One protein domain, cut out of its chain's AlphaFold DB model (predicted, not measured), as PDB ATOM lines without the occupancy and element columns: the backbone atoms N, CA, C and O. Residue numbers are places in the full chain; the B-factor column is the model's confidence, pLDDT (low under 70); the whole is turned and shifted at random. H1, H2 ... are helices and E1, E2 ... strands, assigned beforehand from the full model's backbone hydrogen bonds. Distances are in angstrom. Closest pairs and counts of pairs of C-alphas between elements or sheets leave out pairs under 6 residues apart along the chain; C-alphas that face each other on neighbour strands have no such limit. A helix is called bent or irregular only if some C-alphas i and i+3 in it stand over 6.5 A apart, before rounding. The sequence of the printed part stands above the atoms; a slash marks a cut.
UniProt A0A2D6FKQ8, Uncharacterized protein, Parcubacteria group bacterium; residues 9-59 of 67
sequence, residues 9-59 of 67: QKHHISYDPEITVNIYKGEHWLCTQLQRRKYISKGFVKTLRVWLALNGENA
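Overview. This is residues 9 to 59 of the 67 residues of an uncharacterized protein of Parcubacteria group bacterium (UniProt A0A2D6FKQ8). The model is an open C: a strand hairpin, E1 and E2, with the helix H1 packed on it chiefly by E1, makes one arm, and the long helix H2 makes the other. Residues 36 to 41 form the back of the C, H2 folds back from them across an empty gap, and residues 36 to 59 stick out from the hairpin and H1. The printed part has 51 residues with two named strands and two named helices, in the order E1, E2, H1, H2 along the chain; the sheet has the order E1 - E2 and is antiparallel, and the class is mixed, helices and strands. The whole is loose, with a radius of gyration of the C-alphas of 12.5 A, and its C-alphas span 30 by 28 by 22 A along their three main axes.

Along the chain. Find C-alpha 9 at (-0.933, -18.969, -30.436); from there the strand E1 runs through residues 9 to 15, 16.4 A from first to last C-alpha. Pass Asp 16 and Pro 17, and at C-alpha 18, (-8.322, -5.350, -26.642), the strand E2 begins; it holds residues 18 to 24 and is 19.5 A long. The helix H1 follows at once with residues 25 to 35, 15.5 A from first to last C-alpha. Six residues later look for C-alpha 42 at (13.004, 3.583, -42.063), where the helix H2 begins; its residues 42 to 58 cover 25.0 A and end at C-alpha 58, (-1.168, -15.493, -49.965). H2 has a kink of 33 degrees near residue 52. It is also irregular: C-alphas 54 and 57 are 7.6 A apart, where about 5 A is found in a regular helix.

Arrangement. Begin with E1 and E2, a hairpin of antiparallel neighbour strands joined by a tight link, with 152 degrees between their N-to-C directions. Look at the C-alphas of His 12 and Thr 20, which face each other at 4.5 A. Then look at the backbone between the strands: N 11 and O 21 are 2.8 A apart and N 21 and O 11 are 2.9 A apart, both within hydrogen-bond range. E1 and H1 have 4 pairs of C-alphas within 8 A, and their closest C-alphas, those of Gln 9 and Lys 25, are 5.8 A apart. The centres of E1 and H1 are 10.5 A apart. E2 and H1, which follow each other in the chain by a tight link with 0 residues between them, are near each other. Going outward to H2, you find it apart from E1, from E2 and from H1, with no C-alpha of these within 8 A of it. In H1 every O i to N i+4 pair is within hydrogen-bond range, and in H2 11 of 13 are.

Size, cuts and confidence. The two C-alphas farthest apart are those of Asp 16, in the link of the hairpin, and Leu 54, in H2, at 30.4 A. The first and last printed C-alphas, those of Gln 9 and Ala 59, are 16.3 A apart. Residues 36 to 59, of which 42 to 58 belong to H2, stand free. The links from E1 to E2 and from E2 to H1 are tight, the link from H1 to H2 is short but not tight, and no link is long. The printed part has no cut; it runs from residue 9 to residue 59 of a chain of 67 residues. Read the B-factor column for the model's confidence: the mean pLDDT of the printed part is 93.3, and no printed residue is under 70.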
ATOM      1  N   GLN A   9      -0.848 -19.737 -31.675       90.81
ATOM      2  CA  GLN A   9      -0.933 -18.969 -30.436       90.81
ATOM      3  C   GLN A   9      -1.725 -17.680 -30.656       90.81
ATOM      4  O   GLN A   9      -1.701 -17.098 -31.740       90.81
ATOM      5  N   LYS A  10      -2.407 -17.233 -29.600       92.81
ATOM      6  CA  LYS A  10      -3.121 -15.957 -29.566       92.81
ATOM      7  C   LYS A  10      -2.137 -14.838 -29.211       92.81
ATOM      8  O   LYS A  10      -1.390 -14.979 -28.246       92.81
ATOM      9  N   HIS A  11      -2.125 -13.756 -29.983       92.44
ATOM     10  CA  HIS A  11      -1.249 -12.600 -29.793       92.44
ATOM     11  C   HIS A  11      -2.059 -11.312 -29.645       92.44
ATOM     12  O   HIS A  11      -2.976 -11.071 -30.431       92.44
ATOM     13  N   HIS A  12      -1.702 -10.480 -28.668       92.56
ATOM     14  CA  HIS A  12      -2.286  -9.155 -28.456       92.56
ATOM     15  C   HIS A  12      -1.636  -8.120 -29.377       92.56
ATOM     16  O   HIS A  12      -0.439  -7.853 -29.275       92.56
ATOM     17  N   ILE A  13      -2.439  -7.528 -30.261       91.31
ATOM     18  CA  ILE A  13      -2.038  -6.394 -31.108       91.31
ATOM     19  C   ILE A  13      -2.252  -5.077 -30.358       91.31
ATOM     20  O   ILE A  13      -1.415  -4.182 -30.432       91.31
ATOM     21  N   SER A  14      -3.362  -4.973 -29.628       90.25
ATOM     22  CA  SER A  14      -3.714  -3.831 -28.785       90.25
ATOM     23  C   SER A  14      -4.326  -4.340 -27.485       90.25
ATOM     24  O   SER A  14      -5.003  -5.369 -27.488       90.25
ATOM     25  N   TYR A  15      -4.072  -3.637 -26.383       89.81
ATOM     26  CA  TYR A  15      -4.685  -3.922 -25.082       89.81
ATOM     27  C   TYR A  15      -5.874  -3.000 -24.781       89.81
ATOM     28  O   TYR A  15      -6.741  -3.391 -24.008       89.81
ATOM     29  N   ASP A  16      -5.947  -1.824 -25.413       90.38
ATOM     30  CA  ASP A  16      -7.061  -0.880 -25.278       90.38
ATOM     31  C   ASP A  16      -7.335  -0.156 -26.620       90.38
ATOM     32  O   ASP A  16      -6.521   0.671 -27.036       90.38
ATOM     33  N   PRO A  17      -8.410  -0.502 -27.359       91.31
ATOM     34  CA  PRO A  17      -9.286  -1.652 -27.119       91.31
ATOM     35  C   PRO A  17      -8.511  -2.975 -27.245       91.31
ATOM     36  O   PRO A  17      -7.505  -3.045 -27.961       91.31
ATOM     37  N   GLU A  18      -8.968  -4.033 -26.567       93.62
ATOM     38  CA  GLU A  18      -8.322  -5.350 -26.642       93.62
ATOM     39  C   GLU A  18      -8.532  -5.974 -28.032       93.62
ATOM     40  O   GLU A  18      -9.645  -6.331 -28.420       93.62
ATOM     41  N   ILE A  19      -7.443  -6.132 -28.789       93.19
ATOM     42  CA  ILE A  19      -7.437  -6.750 -30.118       93.19
ATOM     43  C   ILE A  19      -6.442  -7.900 -30.106       93.19
ATOM     44  O   ILE A  19      -5.246  -7.713 -29.861       93.19
ATOM     45  N   THR A  20      -6.929  -9.099 -30.416       93.00
ATOM     46  CA  THR A  20      -6.127 -10.322 -30.420       93.00
ATOM     47  C   THR A  20      -6.282 -11.096 -31.719       93.00
ATOM     48  O   THR A  20      -7.358 -11.113 -32.311       93.00
ATOM     49  N   VAL A  21      -5.207 -11.750 -32.156       92.25
ATOM     50  CA  VAL A  21      -5.166 -12.538 -33.397       92.25
ATOM     51  C   VAL A  21      -4.519 -13.895 -33.173       92.25
ATOM     52  O   VAL A  21      -3.684 -14.056 -32.283       92.25
ATOM     53  N   ASN A  22      -4.882 -14.873 -33.994       93.19
ATOM     54  CA  ASN A  22      -4.240 -16.182 -34.008       93.19
ATOM     55  C   ASN A  22      -3.114 -16.190 -35.041       93.19
ATOM     56  O   ASN A  22      -3.347 -15.918 -36.216       93.19
ATOM     57  N   ILE A  23      -1.908 -16.529 -34.600       92.94
ATOM     58  CA  ILE A  23      -0.705 -16.591 -35.436       92.94
ATOM     59  C   ILE A  23       0.112 -17.835 -35.095       92.94
ATOM     60  O   ILE A  23      -0.102 -18.478 -34.062       92.94
ATOM     61  N   TYR A  24       1.053 -18.218 -35.949       92.62
ATOM     62  CA  TYR A  24       1.945 -19.329 -35.639       92.62
ATOM     63  C   TYR A  24       2.937 -18.955 -34.528       92.62
ATOM     64  O   TYR A  24       3.347 -17.805 -34.383       92.62
ATOM     65  N   LYS A  25       3.401 -19.945 -33.759       88.88
ATOM     66  CA  LYS A  25       4.345 -19.741 -32.642       88.88
ATOM     67  C   LYS A  25       5.617 -18.970 -33.038       88.88
ATOM     68  O   LYS A  25       6.108 -18.152 -32.265       88.88
ATOM     69  N   GLY A  26       6.151 -19.221 -34.237       90.06
ATOM     70  CA  GLY A  26       7.317 -18.488 -34.746       90.06
ATOM     71  C   GLY A  26       7.022 -17.004 -34.993       90.06
ATOM     72  O   GLY A  26       7.834 -16.147 -34.657       90.06
ATOM     73  N   GLU A  27       5.830 -16.703 -35.505       92.50
ATOM     74  CA  GLU A  27       5.357 -15.338 -35.756       92.50
ATOM     75  C   GLU A  27       5.077 -14.615 -34.440       92.50
ATOM     76  O   GLU A  27       5.483 -13.469 -34.277       92.50
ATOM     77  N   HIS A  28       4.493 -15.310 -33.457       94.06
ATOM     78  CA  HIS A  28       4.299 -14.765 -32.116       94.06
ATOM     79  C   HIS A  28       5.614 -14.279 -31.512       94.06
ATOM     80  O   HIS A  28       5.698 -13.156 -31.013       94.06
ATOM     81  N   TRP A  29       6.664 -15.100 -31.584       92.44
ATOM     82  CA  TRP A  29       7.982 -14.697 -31.105       92.44
ATOM     83  C   TRP A  29       8.513 -13.465 -31.853       92.44
ATOM     84  O   TRP A  29       9.020 -12.544 -31.210       92.44
ATOM     85  N   LEU A  30       8.353 -13.412 -33.178       93.69
ATOM     86  CA  LEU A  30       8.783 -12.280 -33.999       93.69
ATOM     87  C   LEU A  30       8.055 -10.979 -33.620       93.69
ATOM     88  O   LEU A  30       8.713  -9.959 -33.407       93.69
ATOM     89  N   CYS A  31       6.729 -11.018 -33.456       93.50
ATOM     90  CA  CYS A  31       5.938  -9.875 -32.995       93.50
ATOM     91  C   CYS A  31       6.396  -9.395 -31.612       93.50
ATOM     92  O   CYS A  31       6.630  -8.202 -31.421       93.50
ATOM     93  N   THR A  32       6.631 -10.322 -30.676       92.50
ATOM     94  CA  THR A  32       7.189  -9.990 -29.356       92.50
ATOM     95  C   THR A  32       8.561  -9.317 -29.464       92.50
ATOM     96  O   THR A  32       8.834  -8.361 -28.737       92.50
ATOM     97  N   GLN A  33       9.443  -9.779 -30.360       93.50
ATOM     98  CA  GLN A  33      10.744  -9.129 -30.548       93.50
ATOM     99  C   GLN A  33      10.596  -7.722 -31.123       93.50
ATOM    100  O   GLN A  33      11.277  -6.813 -30.653       93.50
ATOM    101  N   LEU A  34       9.706  -7.523 -32.097       92.44
ATOM    102  CA  LEU A  34       9.448  -6.205 -32.681       92.44
ATOM    103  C   LEU A  34       8.908  -5.218 -31.639       92.44
ATOM    104  O   LEU A  34       9.411  -4.100 -31.563       92.44
ATOM    105  N   GLN A  35       7.975  -5.645 -30.784       89.81
ATOM    106  CA  GLN A  35       7.418  -4.817 -29.701       89.81
ATOM    107  C   GLN A  35       8.482  -4.338 -28.698       89.81
ATOM    108  O   GLN A  35       8.355  -3.261 -28.125       89.81
ATOM    109  N   ARG A  36       9.558  -5.109 -28.492       92.00
ATOM    110  CA  ARG A  36      10.656  -4.751 -27.574       92.00
ATOM    111  C   ARG A  36      11.680  -3.783 -28.181       92.00
ATOM    112  O   ARG A  36      12.555  -3.295 -27.464       92.00
ATOM    113  N   ARG A  37      11.646  -3.527 -29.493       93.81
ATOM    114  CA  ARG A  37      12.639  -2.676 -30.168       93.81
ATOM    115  C   ARG A  37      12.241  -1.205 -30.081       93.81
ATOM    116  O   ARG A  37      11.237  -0.791 -30.641       93.81
ATOM    117  N   LYS A  38      13.102  -0.394 -29.458       94.44
ATOM    118  CA  LYS A  38      12.947   1.071 -29.397       94.44
ATOM    119  C   LYS A  38      13.330   1.778 -30.703       94.44
ATOM    120  O   LYS A  38      12.752   2.803 -31.043       94.44
ATOM    121  N   TYR A  39      14.316   1.243 -31.424       94.81
ATOM    122  CA  TYR A  39      14.851   1.855 -32.640       94.81
ATOM    123  C   TYR A  39      14.642   0.932 -33.835       94.81
ATOM    124  O   TYR A  39      15.158  -0.185 -33.865       94.81
ATOM    125  N   ILE A  40      13.896   1.420 -34.823       94.62
ATOM    126  CA  ILE A  40      13.612   0.716 -36.071       94.62
ATOM    127  C   ILE A  40      13.972   1.652 -37.224       94.62
ATOM    128  O   ILE A  40      13.555   2.811 -37.253       94.62
ATOM    129  N   SER A  41      14.769   1.169 -38.178       97.31
ATOM    130  CA  SER A  41      15.182   1.983 -39.320       97.31
ATOM    131  C   SER A  41      14.032   2.164 -40.320       97.31
ATOM    132  O   SER A  41      13.237   1.254 -40.563       97.31
ATOM    133  N   LYS A  42      13.972   3.333 -40.977       97.19
ATOM    134  CA  LYS A  42      13.004   3.583 -42.063       97.19
ATOM    135  C   LYS A  42      13.151   2.569 -43.208       97.19
ATOM    136  O   LYS A  42      12.157   2.208 -43.829       97.19
ATOM    137  N   GLY A  43      14.377   2.108 -43.475       98.25
ATOM    138  CA  GLY A  43      14.666   1.086 -44.485       98.25
ATOM    139  C   GLY A  43      14.009  -0.254 -44.160       98.25
ATOM    140  O   GLY A  43      13.333  -0.814 -45.014       98.25
ATOM    141  N   PHE A  44      14.103  -0.710 -42.908       96.75
ATOM    142  CA  PHE A  44      13.446  -1.942 -42.473       96.75
ATOM    143  C   PHE A  44      11.921  -1.878 -42.647       96.75
ATOM    144  O   PHE A  44      11.322  -2.798 -43.199       96.75
ATOM    145  N   VAL A  45      11.296  -0.757 -42.264       96.75
ATOM    146  CA  VAL A  45       9.849  -0.549 -42.459       96.75
ATOM    147  C   VAL A  45       9.472  -0.570 -43.944       96.75
ATOM    148  O   VAL A  45       8.459  -1.167 -44.306       96.75
ATOM    149  N   LYS A  46      10.279   0.048 -44.819       98.12
ATOM    150  CA  LYS A  46      10.060  -0.008 -46.274       98.12
ATOM    151  C   LYS A  46      10.115  -1.445 -46.793       98.12
ATOM    152  O   LYS A  46       9.205  -1.850 -47.510       98.12
ATOM    153  N   THR A  47      11.119  -2.221 -46.387       97.81
ATOM    154  CA  THR A  47      11.248  -3.630 -46.784       97.81
ATOM    155  C   THR A  47      10.054  -4.461 -46.319       97.81
ATOM    156  O   THR A  47       9.503  -5.219 -47.113       97.81
ATOM    157  N   LEU A  48       9.594  -4.279 -45.074       95.81
ATOM    158  CA  LEU A  48       8.403  -4.970 -44.567       95.81
ATOM    159  C   LEU A  48       7.149  -4.640 -45.381       95.81
ATOM    160  O   LEU A  48       6.385  -5.540 -45.707       95.81
ATOM    161  N   ARG A  49       6.943  -3.371 -45.750       96.81
ATOM    162  CA  ARG A  49       5.797  -2.968 -46.582       96.81
ATOM    163  C   ARG A  49       5.820  -3.623 -47.960       96.81
ATOM    164  O   ARG A  49       4.782  -4.090 -48.413       96.81
ATOM    165  N   VAL A  50       6.989  -3.686 -48.602       97.62
ATOM    166  CA  VAL A  50       7.144  -4.383 -49.890       97.62
ATOM    167  C   VAL A  50       6.841  -5.869 -49.730       97.62
ATOM    168  O   VAL A  50       6.074  -6.426 -50.507       97.62
ATOM    169  N   TRP A  51       7.387  -6.506 -48.692       96.12
ATOM    170  CA  TRP A  51       7.124  -7.918 -48.428       96.12
ATOM    171  C   TRP A  51       5.628  -8.191 -48.207       96.12
ATOM    172  O   TRP A  51       5.094  -9.132 -48.789       96.12
ATOM    173  N   LEU A  52       4.940  -7.343 -47.435       95.12
ATOM    174  CA  LEU A  52       3.494  -7.441 -47.216       95.12
ATOM    175  C   LEU A  52       2.697  -7.270 -48.513       95.12
ATOM    176  O   LEU A  52       1.758  -8.024 -48.732       95.12
ATOM    177  N   ALA A  53       3.076  -6.335 -49.385       95.25
ATOM    178  CA  ALA A  53       2.404  -6.152 -50.673       95.25
ATOM    179  C   ALA A  53       2.548  -7.382 -51.586       95.25
ATOM    180  O   ALA A  53       1.603  -7.749 -52.271       95.25
ATOM    181  N   LEU A  54       3.708  -8.046 -51.563       96.12
ATOM    182  CA  LEU A  54       3.971  -9.225 -52.393       96.12
ATOM    183  C   LEU A  54       3.340 -10.517 -51.854       96.12
ATOM    184  O   LEU A  54       3.117 -11.451 -52.617       96.12
ATOM    185  N   ASN A  55       3.098 -10.604 -50.544       94.81
ATOM    186  CA  ASN A  55       2.675 -11.850 -49.892       94.81
ATOM    187  C   ASN A  55       1.292 -11.768 -49.240       94.81
ATOM    188  O   ASN A  55       0.769 -12.802 -48.832       94.81
ATOM    189  N   GLY A  56       0.702 -10.576 -49.128       89.06
ATOM    190  CA  GLY A  56      -0.539 -10.347 -48.391       89.06
ATOM    191  C   GLY A  56      -1.711 -11.174 -48.909       89.06
ATOM    192  O   GLY A  56      -2.449 -11.738 -48.111       89.06
ATOM    193  N   GLU A  57      -1.831 -11.333 -50.228       89.75
ATOM    194  CA  GLU A  57      -2.881 -12.158 -50.848       89.75
ATOM    195  C   GLU A  57      -2.705 -13.660 -50.577       89.75
ATOM    196  O   GLU A  57      -3.677 -14.411 -50.574       89.75
ATOM    197  N   ASN A  58      -1.476 -14.101 -50.298       87.19
ATOM    198  CA  ASN A  58      -1.168 -15.493 -49.965       87.19
ATOM    199  C   ASN A  58      -1.347 -15.793 -48.468       87.19
ATOM    200  O   ASN A  58      -1.172 -16.940 -48.041       87.19
ATOM    201  N   ALA A  59      -1.632 -14.775 -47.649       88.88
ATOM    202  CA  ALA A  59      -1.808 -14.948 -46.219       88.88
ATOM    203  C   ALA A  59      -3.083 -15.750 -45.934       88.88
ATOM    204  O   ALA A  59      -4.162 -15.460 -46.443       88.88
TER     205      ALA A  59